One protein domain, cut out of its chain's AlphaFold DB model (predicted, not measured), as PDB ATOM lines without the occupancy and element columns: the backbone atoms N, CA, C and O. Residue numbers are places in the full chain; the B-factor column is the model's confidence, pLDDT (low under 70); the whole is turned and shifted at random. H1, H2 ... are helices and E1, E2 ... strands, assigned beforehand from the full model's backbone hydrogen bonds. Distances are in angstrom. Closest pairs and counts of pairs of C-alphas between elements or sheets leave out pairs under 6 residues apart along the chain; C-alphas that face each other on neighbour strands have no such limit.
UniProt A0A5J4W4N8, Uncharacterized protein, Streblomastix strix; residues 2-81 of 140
ATOM      1  N   PRO A   2     -25.761  28.737   5.493       38.41
ATOM      2  CA  PRO A   2     -26.782  29.204   6.423       38.41
ATOM      3  C   PRO A   2     -27.000  30.706   6.217       38.41
ATOM      4  O   PRO A   2     -26.044  31.476   6.172       38.41
ATOM      5  N   ALA A   3     -28.259  31.109   6.046       42.66
ATOM      6  CA  ALA A   3     -28.653  32.507   5.981       42.66
ATOM      7  C   ALA A   3     -28.462  33.138   7.369       42.66
ATOM      8  O   ALA A   3     -29.169  32.789   8.314       42.66
ATOM      9  N   SER A   4     -27.489  34.038   7.505       46.03
ATOM     10  CA  SER A   4     -27.362  34.883   8.691       46.03
ATOM     11  C   SER A   4     -28.522  35.876   8.709       46.03
ATOM     12  O   SER A   4     -28.704  36.646   7.765       46.03
ATOM     13  N   LEU A   5     -29.321  35.835   9.772       39.88
ATOM     14  CA  LEU A   5     -30.472  36.705   9.966       39.88
ATOM     15  C   LEU A   5     -29.968  38.122  10.284       39.88
ATOM     16  O   LEU A   5     -29.507  38.384  11.392       39.88
ATOM     17  N   ILE A   6     -30.021  39.034   9.313       54.00
ATOM     18  CA  ILE A   6     -29.737  40.453   9.552       54.00
ATOM     19  C   ILE A   6     -30.986  41.047  10.211       54.00
ATOM     20  O   ILE A   6     -31.966  41.360   9.536       54.00
ATOM     21  N   GLN A   7     -30.987  41.163  11.540       47.66
ATOM     22  CA  GLN A   7     -31.994  41.958  12.242       47.66
ATOM     23  C   GLN A   7     -31.608  43.433  12.149       47.66
ATOM     24  O   GLN A   7     -30.759  43.907  12.898       47.66
ATOM     25  N   ILE A   8     -32.244  44.161  11.233       50.81
ATOM     26  CA  ILE A   8     -32.148  45.621  11.185       50.81
ATOM     27  C   ILE A   8     -33.013  46.170  12.324       50.81
ATOM     28  O   ILE A   8     -34.218  46.367  12.171       50.81
ATOM     29  N   HIS A   9     -32.408  46.375  13.490       42.31
ATOM     30  CA  HIS A   9     -33.033  47.127  14.570       42.31
ATOM     31  C   HIS A   9     -32.723  48.614  14.381       42.31
ATOM     32  O   HIS A   9     -31.616  49.068  14.651       42.31
ATOM     33  N   ALA A  10     -33.708  49.386  13.922       43.06
ATOM     34  CA  ALA A  10     -33.616  50.841  13.897       43.06
ATOM     35  C   ALA A  10     -33.826  51.393  15.320       43.06
ATOM     36  O   ALA A  10     -34.925  51.821  15.673       43.06
ATOM     37  N   TYR A  11     -32.793  51.344  16.165       42.31
ATOM     38  CA  TYR A  11     -32.797  52.062  17.439       42.31
ATOM     39  C   TYR A  11     -32.227  53.469  17.252       42.31
ATOM     40  O   TYR A  11     -31.128  53.655  16.738       42.31
ATOM     41  N   SER A  12     -32.988  54.463  17.712       42.69
ATOM     42  CA  SER A  12     -32.548  55.850  17.855       42.69
ATOM     43  C   SER A  12     -31.591  55.973  19.053       42.69
ATOM     44  O   SER A  12     -31.982  56.458  20.111       42.69
ATOM     45  N   MET A  13     -30.350  55.511  18.908       44.44
ATOM     46  CA  MET A  13     -29.216  56.020  19.691       44.44
ATOM     47  C   MET A  13     -28.582  57.148  18.887       44.44
ATOM     48  O   MET A  13     -28.569  57.037  17.665       44.44
ATOM     49  N   GLU A  14     -28.154  58.229  19.556       51.56
ATOM     50  CA  GLU A  14     -27.719  59.496  18.941       51.56
ATOM     51  C   GLU A  14     -27.105  59.269  17.554       51.56
ATOM     52  O   GLU A  14     -25.991  58.743  17.464       51.56
ATOM     53  N   PRO A  15     -27.849  59.570  16.468       51.91
ATOM     54  CA  PRO A  15     -27.353  59.322  15.131       51.91
ATOM     55  C   PRO A  15     -26.043  60.079  15.020       51.91
ATOM     56  O   PRO A  15     -25.987  61.268  15.345       51.91
ATOM     57  N   GLN A  16     -24.984  59.391  14.601       57.62
ATOM     58  CA  GLN A  16     -23.747  60.064  14.246       57.62
ATOM     59  C   GLN A  16     -24.115  61.095  13.184       57.62
ATOM     60  O   GLN A  16     -24.507  60.728  12.072       57.62
ATOM     61  N   LEU A  17     -24.153  62.366  13.600       59.44
ATOM     62  CA  LEU A  17     -24.830  63.423  12.861       59.44
ATOM     63  C   LEU A  17     -24.306  63.445  11.424       59.44
ATOM     64  O   LEU A  17     -23.116  63.652  11.204       59.44
ATOM     65  N   GLY A  18     -25.204  63.243  10.459       67.31
ATOM     66  CA  GLY A  18     -24.885  63.304   9.032       67.31
ATOM     67  C   GLY A  18     -24.767  61.960   8.307       67.31
ATOM     68  O   GLY A  18     -24.514  61.982   7.109       67.31
ATOM     69  N   CYS A  19     -24.973  60.820   8.977       75.62
ATOM     70  CA  CYS A  19     -25.099  59.520   8.301       75.62
ATOM     71  C   CYS A  19     -26.562  59.233   7.911       75.62
ATOM     72  O   CYS A  19     -27.477  59.508   8.687       75.62
ATOM     73  N   ASP A  20     -26.774  58.624   6.745       81.31
ATOM     74  CA  ASP A  20     -28.085  58.190   6.240       81.31
ATOM     75  C   ASP A  20     -28.554  56.873   6.884       81.31
ATOM     76  O   ASP A  20     -29.755  56.628   7.010       81.31
ATOM     77  N   ALA A  21     -27.615  56.018   7.306       84.75
ATOM     78  CA  ALA A  21     -27.905  54.770   8.007       84.75
ATOM     79  C   ALA A  21     -26.868  54.449   9.092       84.75
ATOM     80  O   ALA A  21     -25.697  54.825   9.007       84.75
ATOM     81  N   TYR A  22     -27.313  53.702  10.101       87.00
ATOM     82  CA  TYR A  22     -26.480  53.156  11.167       87.00
ATOM     83  C   TYR A  22     -26.730  51.651  11.284       87.00
ATOM     84  O   TYR A  22     -27.880  51.219  11.371       87.00
ATOM     85  N   LEU A  23     -25.659  50.860  11.252       88.88
ATOM     86  CA  LEU A  23     -25.703  49.402  11.289       88.88
ATOM     87  C   LEU A  23     -24.960  48.881  12.511       88.88
ATOM     88  O   LEU A  23     -23.822  49.264  12.768       88.88
ATOM     89  N   GLU A  24     -25.589  47.963  13.229       89.88
ATOM     90  CA  GLU A  24     -25.015  47.346  14.414       89.88
ATOM     91  C   GLU A  24     -25.003  45.828  14.264       89.88
ATOM     92  O   GLU A  24     -26.024  45.211  13.955       89.88
ATOM     93  N   TYR A  25     -23.839  45.222  14.492       87.94
ATOM     94  CA  TYR A  25     -23.644  43.785  14.356       87.94
ATOM     95  C   TYR A  25     -23.175  43.180  15.673       87.94
ATOM     96  O   TYR A  25     -22.048  43.403  16.119       87.94
ATOM     97  N   ASN A  26     -24.047  42.365  16.261       85.56
ATOM     98  CA  ASN A  26     -23.759  41.557  17.435       85.56
ATOM     99  C   ASN A  26     -23.372  40.150  16.972       85.56
ATOM    100  O   ASN A  26     -24.202  39.448  16.401       85.56
ATOM    101  N   SER A  27     -22.122  39.742  17.210       81.38
ATOM    102  CA  SER A  27     -21.558  38.471  16.713       81.38
ATOM    103  C   SER A  27     -21.510  38.383  15.172       81.38
ATOM    104  O   SER A  27     -22.210  37.565  14.572       81.38
ATOM    105  N   PRO A  28     -20.707  39.236  14.503       80.50
ATOM    106  CA  PRO A  28     -20.532  39.204  13.046       80.50
ATOM    107  C   PRO A  28     -19.886  37.892  12.561       80.50
ATOM    108  O   PRO A  28     -19.333  37.123  13.348       80.50
ATOM    109  N   SER A  29     -19.864  37.679  11.239       81.75
ATOM    110  CA  SER A  29     -19.089  36.584  10.629       81.75
ATOM    111  C   SER A  29     -17.621  36.621  11.070       81.75
ATOM    112  O   SER A  29     -17.043  37.702  11.222       81.75
ATOM    113  N   ALA A  30     -16.996  35.447  11.214       81.62
ATOM    114  CA  ALA A  30     -15.573  35.321  11.530       81.62
ATOM    115  C   ALA A  30     -14.690  36.080  10.522       81.62
ATOM    116  O   ALA A  30     -13.708  36.698  10.931       81.62
ATOM    117  N   ASP A  31     -15.112  36.149   9.254       82.88
ATOM    118  CA  ASP A  31     -14.401  36.802   8.144       82.88
ATOM    119  C   ASP A  31     -14.343  38.335   8.252       82.88
ATOM    120  O   ASP A  31     -13.567  38.987   7.558       82.88
ATOM    121  N   TRP A  32     -15.132  38.940   9.145       85.12
ATOM    122  CA  TRP A  32     -15.135  40.388   9.399       85.12
ATOM    123  C   TRP A  32     -13.970  40.811  10.305       85.12
ATOM    124  O   TRP A  32     -14.149  41.444  11.344       85.12
ATOM    125  N   ILE A  33     -12.763  40.391   9.928       82.38
ATOM    126  CA  ILE A  33     -11.522  40.571  10.692       82.38
ATOM    127  C   ILE A  33     -10.963  41.993  10.616       82.38
ATOM    128  O   ILE A  33     -10.138  42.378  11.437       82.38
ATOM    129  N   ASN A  34     -11.360  42.770   9.610       86.56
ATOM    130  CA  ASN A  34     -10.881  44.129   9.416       86.56
ATOM    131  C   ASN A  34     -11.967  45.009   8.791       86.56
ATOM    132  O   ASN A  34     -12.924  44.519   8.191       86.56
ATOM    133  N   VAL A  35     -11.772  46.321   8.915       88.12
ATOM    134  CA  VAL A  35     -12.685  47.354   8.411       88.12
ATOM    135  C   VAL A  35     -13.008  47.163   6.926       88.12
ATOM    136  O   VAL A  35     -14.170  47.248   6.557       88.12
ATOM    137  N   LYS A  36     -12.031  46.810   6.079       90.12
ATOM    138  CA  LYS A  36     -12.238  46.693   4.621       90.12
ATOM    139  C   LYS A  36     -13.194  45.561   4.235       90.12
ATOM    140  O   LYS A  36     -14.003  45.727   3.326       90.12
ATOM    141  N   GLU A  37     -13.111  44.412   4.903       90.00
ATOM    142  CA  GLU A  37     -14.031  43.292   4.647       90.00
ATOM    143  C   GLU A  37     -15.456  43.608   5.121       90.00
ATOM    144  O   GLU A  37     -16.437  43.220   4.476       90.00
ATOM    145  N   ILE A  38     -15.573  44.365   6.217       90.38
ATOM    146  CA  ILE A  38     -16.860  44.853   6.720       90.38
ATOM    147  C   ILE A  38     -17.448  45.860   5.732       90.38
ATOM    148  O   ILE A  38     -18.578  45.675   5.298       90.38
ATOM    149  N   GLU A  39     -16.676  46.859   5.298       91.56
ATOM    150  CA  GLU A  39     -17.088  47.843   4.289       91.56
ATOM    151  C   GLU A  39     -17.578  47.163   3.009       91.56
ATOM    152  O   GLU A  39     -18.654  47.482   2.509       91.56
ATOM    153  N   LYS A  40     -16.834  46.172   2.503       90.19
ATOM    154  CA  LYS A  40     -17.233  45.393   1.326       90.19
ATOM    155  C   LYS A  40     -18.554  44.663   1.553       90.19
ATOM    156  O   LYS A  40     -19.421  44.684   0.684       90.19
ATOM    157  N   SER A  41     -18.716  44.030   2.711       89.62
ATOM    158  CA  SER A  41     -19.944  43.307   3.049       89.62
ATOM    159  C   SER A  41     -21.137  44.253   3.197       89.62
ATOM    160  O   SER A  41     -22.220  43.942   2.710       89.62
ATOM    161  N   VAL A  42     -20.934  45.420   3.814       89.69
ATOM    162  CA  VAL A  42     -21.942  46.478   3.926       89.69
ATOM    163  C   VAL A  42     -22.311  46.989   2.535       89.69
ATOM    164  O   VAL A  42     -23.491  47.018   2.216       89.69
ATOM    165  N   LEU A  43     -21.344  47.297   1.662       88.88
ATOM    166  CA  LEU A  43     -21.605  47.752   0.288       88.88
ATOM    167  C   LEU A  43     -22.452  46.762  -0.518       88.88
ATOM    168  O   LEU A  43     -23.346  47.191  -1.244       88.88
ATOM    169  N   VAL A  44     -22.222  45.457  -0.358       87.94
ATOM    170  CA  VAL A  44     -23.038  44.416  -1.007       87.94
ATOM    171  C   VAL A  44     -24.501  44.475  -0.548       87.94
ATOM    172  O   VAL A  44     -25.398  44.258  -1.358       87.94
ATOM    173  N   MET A  45     -24.785  44.832   0.711       85.88
ATOM    174  CA  MET A  45     -26.170  44.997   1.190       85.88
ATOM    175  C   MET A  45     -26.905  46.161   0.510       85.88
ATOM    176  O   MET A  45     -28.134  46.181   0.497       85.88
ATOM    177  N   PHE A  46     -26.164  47.112  -0.062       85.12
ATOM    178  CA  PHE A  46     -26.700  48.263  -0.787       85.12
ATOM    179  C   PHE A  46     -26.474  48.161  -2.302       85.12
ATOM    180  O   PHE A  46     -26.629  49.157  -3.015       85.12
ATOM    181  N   GLU A  47     -26.128  46.982  -2.822       84.19
ATOM    182  CA  GLU A  47     -26.004  46.772  -4.262       84.19
ATOM    183  C   GLU A  47     -27.360  47.015  -4.947       84.19
ATOM    184  O   GLU A  47     -28.382  46.427  -4.596       84.19
ATOM    185  N   GLY A  48     -27.384  47.940  -5.908       74.31
ATOM    186  CA  GLY A  48     -28.619  48.383  -6.566       74.31
ATOM    187  C   GLY A  48     -29.384  49.489  -5.829       74.31
ATOM    188  O   GLY A  48     -30.408  49.945  -6.337       74.31
ATOM    189  N   SER A  49     -28.893  49.964  -4.680       75.25
ATOM    190  CA  SER A  49     -29.448  51.147  -4.017       75.25
ATOM    191  C   SER A  49     -29.340  52.375  -4.925       75.25
ATOM    192  O   SER A  49     -28.287  52.655  -5.500       75.25
ATOM    193  N   THR A  50     -30.431  53.131  -5.043       72.31
ATOM    194  CA  THR A  50     -30.459  54.405  -5.765       72.31
ATOM    195  C   THR A  50     -30.569  55.553  -4.772       72.31
ATOM    196  O   THR A  50     -31.660  56.075  -4.545       72.31
ATOM    197  N   THR A  51     -29.457  55.921  -4.139       70.62
ATOM    198  CA  THR A  51     -29.455  56.930  -3.073       70.62
ATOM    199  C   THR A  51     -28.489  58.068  -3.365       70.62
ATOM    200  O   THR A  51     -27.342  57.842  -3.715       70.62
ATOM    201  N   ASN A  52     -28.914  59.315  -3.188       68.19
ATOM    202  CA  ASN A  52     -28.042  60.493  -3.286       68.19
ATOM    203  C   ASN A  52     -27.161  60.680  -2.034       68.19
ATOM    204  O   ASN A  52     -26.867  61.813  -1.649       68.19
ATOM    205  N   ALA A  53     -26.815  59.572  -1.385       72.06
ATOM    206  CA  ALA A  53     -26.132  59.521  -0.111       72.06
ATOM    207  C   ALA A  53     -24.735  60.149  -0.201       72.06
ATOM    208  O   ALA A  53     -24.009  59.960  -1.179       72.06
ATOM    209  N   GLY A  54     -24.379  60.932   0.815       68.75
ATOM    210  CA  GLY A  54     -23.109  61.654   0.875       68.75
ATOM    211  C   GLY A  54     -21.929  60.787   1.329       68.75
ATOM    212  O   GLY A  54     -22.051  59.592   1.590       68.75
ATOM    213  N   ASN A  55     -20.755  61.408   1.467       76.38
ATOM    214  CA  ASN A  55     -19.582  60.739   2.037       76.38
ATOM    215  C   ASN A  55     -19.866  60.260   3.473       76.38
ATOM    216  O   ASN A  55     -20.349  61.044   4.286       76.38
ATOM    217  N   GLY A  56     -19.534  59.007   3.792       77.75
ATOM    218  CA  GLY A  56     -19.798  58.424   5.111       77.75
ATOM    219  C   GLY A  56     -21.273  58.110   5.373       77.75
ATOM    220  O   GLY A  56     -21.685  58.028   6.523       77.75
ATOM    221  N   SER A  57     -22.064  57.923   4.317       84.25
ATOM    222  CA  SER A  57     -23.511  57.685   4.367       84.25
ATOM    223  C   SER A  57     -23.986  56.574   5.304       84.25
ATOM    224  O   SER A  57     -25.089  56.653   5.833       84.25
ATOM    225  N   VAL A  58     -23.192  55.526   5.516       89.06
ATOM    226  CA  VAL A  58     -23.572  54.406   6.380       89.06
ATOM    227  C   VAL A  58     -22.507  54.237   7.440       89.06
ATOM    228  O   VAL A  58     -21.391  53.838   7.130       89.06
ATOM    229  N   SER A  59     -22.846  54.496   8.695       90.56
ATOM    230  CA  SER A  59     -21.995  54.126   9.821       90.56
ATOM    231  C   SER A  59     -22.248  52.670  10.198       90.56
ATOM    232  O   SER A  59     -23.394  52.223  10.214       90.56
ATOM    233  N   PHE A  60     -21.202  51.948  10.591       90.19
ATOM    234  CA  PHE A  60     -21.341  50.615  11.166       90.19
ATOM    235  C   PHE A  60     -20.563  50.458  12.472       90.19
ATOM    236  O   PHE A  60     -19.499  51.050  12.673       90.19
ATOM    237  N   PHE A  61     -21.105  49.617  13.344       90.31
ATOM    238  CA  PHE A  61     -20.519  49.207  14.607       90.31
ATOM    239  C   PHE A  61     -20.587  47.684  14.720       90.31
ATOM    240  O   PHE A  61     -21.637  47.074  14.514       90.31
ATOM    241  N   VAL A  62     -19.464  47.059  15.050       90.31
ATOM    242  CA  VAL A  62     -19.328  45.606  15.120       90.31
ATOM    243  C   VAL A  62     -18.757  45.215  16.479       90.31
ATOM    244  O   VAL A  62     -17.622  45.575  16.798       90.31
ATOM    245  N   TYR A  63     -19.524  44.451  17.259       87.31
ATOM    246  CA  TYR A  63     -19.091  43.929  18.556       87.31
ATOM    247  C   TYR A  63     -18.368  42.588  18.397       87.31
ATOM    248  O   TYR A  63     -18.906  41.651  17.797       87.31
ATOM    249  N   ARG A  64     -17.166  42.477  18.976       82.38
ATOM    250  CA  ARG A  64     -16.419  41.217  19.122       82.38
ATOM    251  C   ARG A  64     -15.785  41.123  20.506       82.38
ATOM    252  O   ARG A  64     -15.529  42.134  21.152       82.38
ATOM    253  N   GLU A  65     -15.476  39.896  20.918       81.38
ATOM    254  CA  GLU A  65     -14.796  39.610  22.189       81.38
ATOM    255  C   GLU A  65     -13.402  40.254  22.273       81.38
ATOM    256  O   GLU A  65     -12.989  40.710  23.333       81.38
ATOM    257  N   GLU A  66     -12.696  40.340  21.141       80.69
ATOM    258  CA  GLU A  66     -11.336  40.895  21.038       80.69
ATOM    259  C   GLU A  66     -11.304  42.430  20.912       80.69
ATOM    260  O   GLU A  66     -10.233  43.035  20.947       80.69
ATOM    261  N   GLY A  67     -12.467  43.070  20.760       81.50
ATOM    262  CA  GLY A  67     -12.591  44.514  20.588       81.50
ATOM    263  C   GLY A  67     -13.625  44.908  19.538       81.50
ATOM    264  O   GLY A  67     -13.963  44.145  18.636       81.50
ATOM    265  N   ASN A  68     -14.127  46.134  19.654       87.81
ATOM    266  CA  ASN A  68     -15.149  46.651  18.751       87.81
ATOM    267  C   ASN A  68     -14.515  47.272  17.503       87.81
ATOM    268  O   ASN A  68     -13.496  47.958  17.595       87.81
ATOM    269  N   ILE A  69     -15.147  47.067  16.346       89.06
ATOM    270  CA  ILE A  69     -14.740  47.676  15.075       89.06
ATOM    271  C   ILE A  69     -15.817  48.666  14.645       89.06
ATOM    272  O   ILE A  69     -16.994  48.317  14.555       89.06
ATOM    273  N   THR A  70     -15.407  49.895  14.354       90.12
ATOM    274  CA  THR A  70     -16.287  50.949  13.848       90.12
ATOM    275  C   THR A  70     -15.752  51.508  12.542       90.12
ATOM    276  O   THR A  70     -14.546  51.486  12.283       90.12
ATOM    277  N   GLY A  71     -16.656  51.995  11.700       89.19
ATOM    278  CA  GLY A  71     -16.290  52.606  10.433       89.19
ATOM    279  C   GLY A  71     -17.491  53.171   9.696       89.19
ATOM    280  O   GLY A  71     -18.622  53.132  10.189       89.19
ATOM    281  N   TYR A  72     -17.225  53.694   8.503       90.50
ATOM    282  CA  TYR A  72     -18.244  54.272   7.637       90.50
ATOM    283  C   TYR A  72     -18.055  53.777   6.213       90.50
ATOM    284  O   TYR A  72     -16.928  53.619   5.750       90.50
ATOM    285  N   VAL A  73     -19.163  53.594   5.505       89.62
ATOM    286  CA  VAL A  73     -19.186  53.329   4.073       89.62
ATOM    287  C   VAL A  73     -19.892  54.462   3.347       89.62
ATOM    288  O   VAL A  73     -20.963  54.933   3.740       89.62
ATOM    289  N   THR A  74     -19.272  54.883   2.252       88.44
ATOM    290  CA  THR A  74     -19.881  55.778   1.273       88.44
ATOM    291  C   THR A  74     -20.563  54.922   0.224       88.44
ATOM    292  O   THR A  74     -19.908  54.120  -0.445       88.44
ATOM    293  N   LEU A  75     -21.880  55.066   0.105       85.81
ATOM    294  CA  LEU A  75     -22.638  54.368  -0.919       85.81
ATOM    295  C   LEU A  75     -22.287  54.941  -2.295       85.81
ATOM    296  O   LEU A  75     -22.082  56.150  -2.427       85.81
ATOM    297  N   PRO A  76     -22.182  54.087  -3.325       76.44
ATOM    298  CA  PRO A  76     -21.935  54.562  -4.671       76.44
ATOM    299  C   PRO A  76     -23.099  55.443  -5.121       76.44
ATOM    300  O   PRO A  76     -24.266  55.109  -4.899       76.44
ATOM    301  N   GLU A  77     -22.778  56.557  -5.780       73.88
ATOM    302  CA  GLU A  77     -23.807  57.394  -6.382       73.88
ATOM    303  C   GLU A  77     -24.640  56.563  -7.372       73.88
ATOM    304  O   GLU A  77     -24.083  55.769  -8.143       73.88
ATOM    305  N   PRO A  78     -25.972  56.742  -7.398       68.31
ATOM    306  CA  PRO A  78     -26.821  56.091  -8.366       68.31
ATOM    307  C   PRO A  78     -26.323  56.443  -9.752       68.31
ATOM    308  O   PRO A  78     -26.191  57.616 -10.111       68.31
ATOM    309  N   VAL A  79     -26.142  55.416 -10.576       66.50
ATOM    310  CA  VAL A  79     -26.039  55.603 -12.017       66.50
ATOM    311  C   VAL A  79     -27.428  56.006 -12.497       66.50
ATOM    312  O   VAL A  79     -28.220  55.176 -12.938       66.50
ATOM    313  N   ILE A  80     -27.765  57.288 -12.349       66.88
ATOM    314  CA  ILE A  80     -29.002  57.838 -12.888       66.88
ATOM    315  C   ILE A  80     -28.896  57.643 -14.401       66.88
ATOM    316  O   ILE A  80     -27.981  58.213 -15.015       66.88
ATOM    317  N   PRO A  81     -29.767  56.827 -15.026       64.94
ATOM    318  CA  PRO A  81     -29.704  56.625 -16.459       64.94
ATOM    319  C   PRO A  81     -29.819  57.998 -17.105       64.94
ATOM    320  O   PRO A  81     -30.794  58.720 -16.874       64.94
TER     321      PRO A  81
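This is residues 2 to 81 of the 140 residues of an uncharacterized protein of Streblomastix strix (UniProt A0A5J4W4N8). With little regular structure, this is a small three-stranded sheet with one helix, H1, slantwise over one face, and long unnamed stretches round them. The printed part has 80 residues, 28 in named elements, in the order E1, H1, E2, E3. The mixed sheet runs E1, E2, E3; the class is mixed, helices and strands. The whole is compact, radius of gyration of the C-alphas 13.0 A, spanning 43 by 31 by 21 A.

Inner strand E2, residues 58 to 63, is parallel to E1, residues 21 to 26, at 13 degrees; N 23 and O 59 are 2.8 A apart, within hydrogen-bond range. E2 and E3, residues 69 to 73, form an antiparallel hairpin at 163 degrees, with N 60 and O 71 at 2.9 A. H1, residues 35 to 45, is on the sheet at a height of 9.0 A, making two layers, a helix on one face of a sheet. It lies over E2 and E3, at 50 degrees to E3 on the local plane; its closest C-alphas to E3 are Glu 39 and Val 73, 5.9 A. E1, H1 and E2 form a strand-helix-strand unit, parallel neighbour strands with a helix between, its crossover right-handed. Every O i to N i+4 pair in H1 is within hydrogen-bond range.

E1 measures 16.8 A from C-alpha 21 at (-27.905, 54.770, 8.007), E2 16.7 A, H1 15.5 A and E3 13.1 A, ending at C-alpha 73 at (-19.186, 53.329, 4.073).

The farthest C-alphas, Glu 65 and Pro 81, are 44.8 A apart. The printed part has no cut; the link H1 to E2 is long. Model pLDDT is under 70 at residues 2 to 18, 52, 54 and 78 to 81.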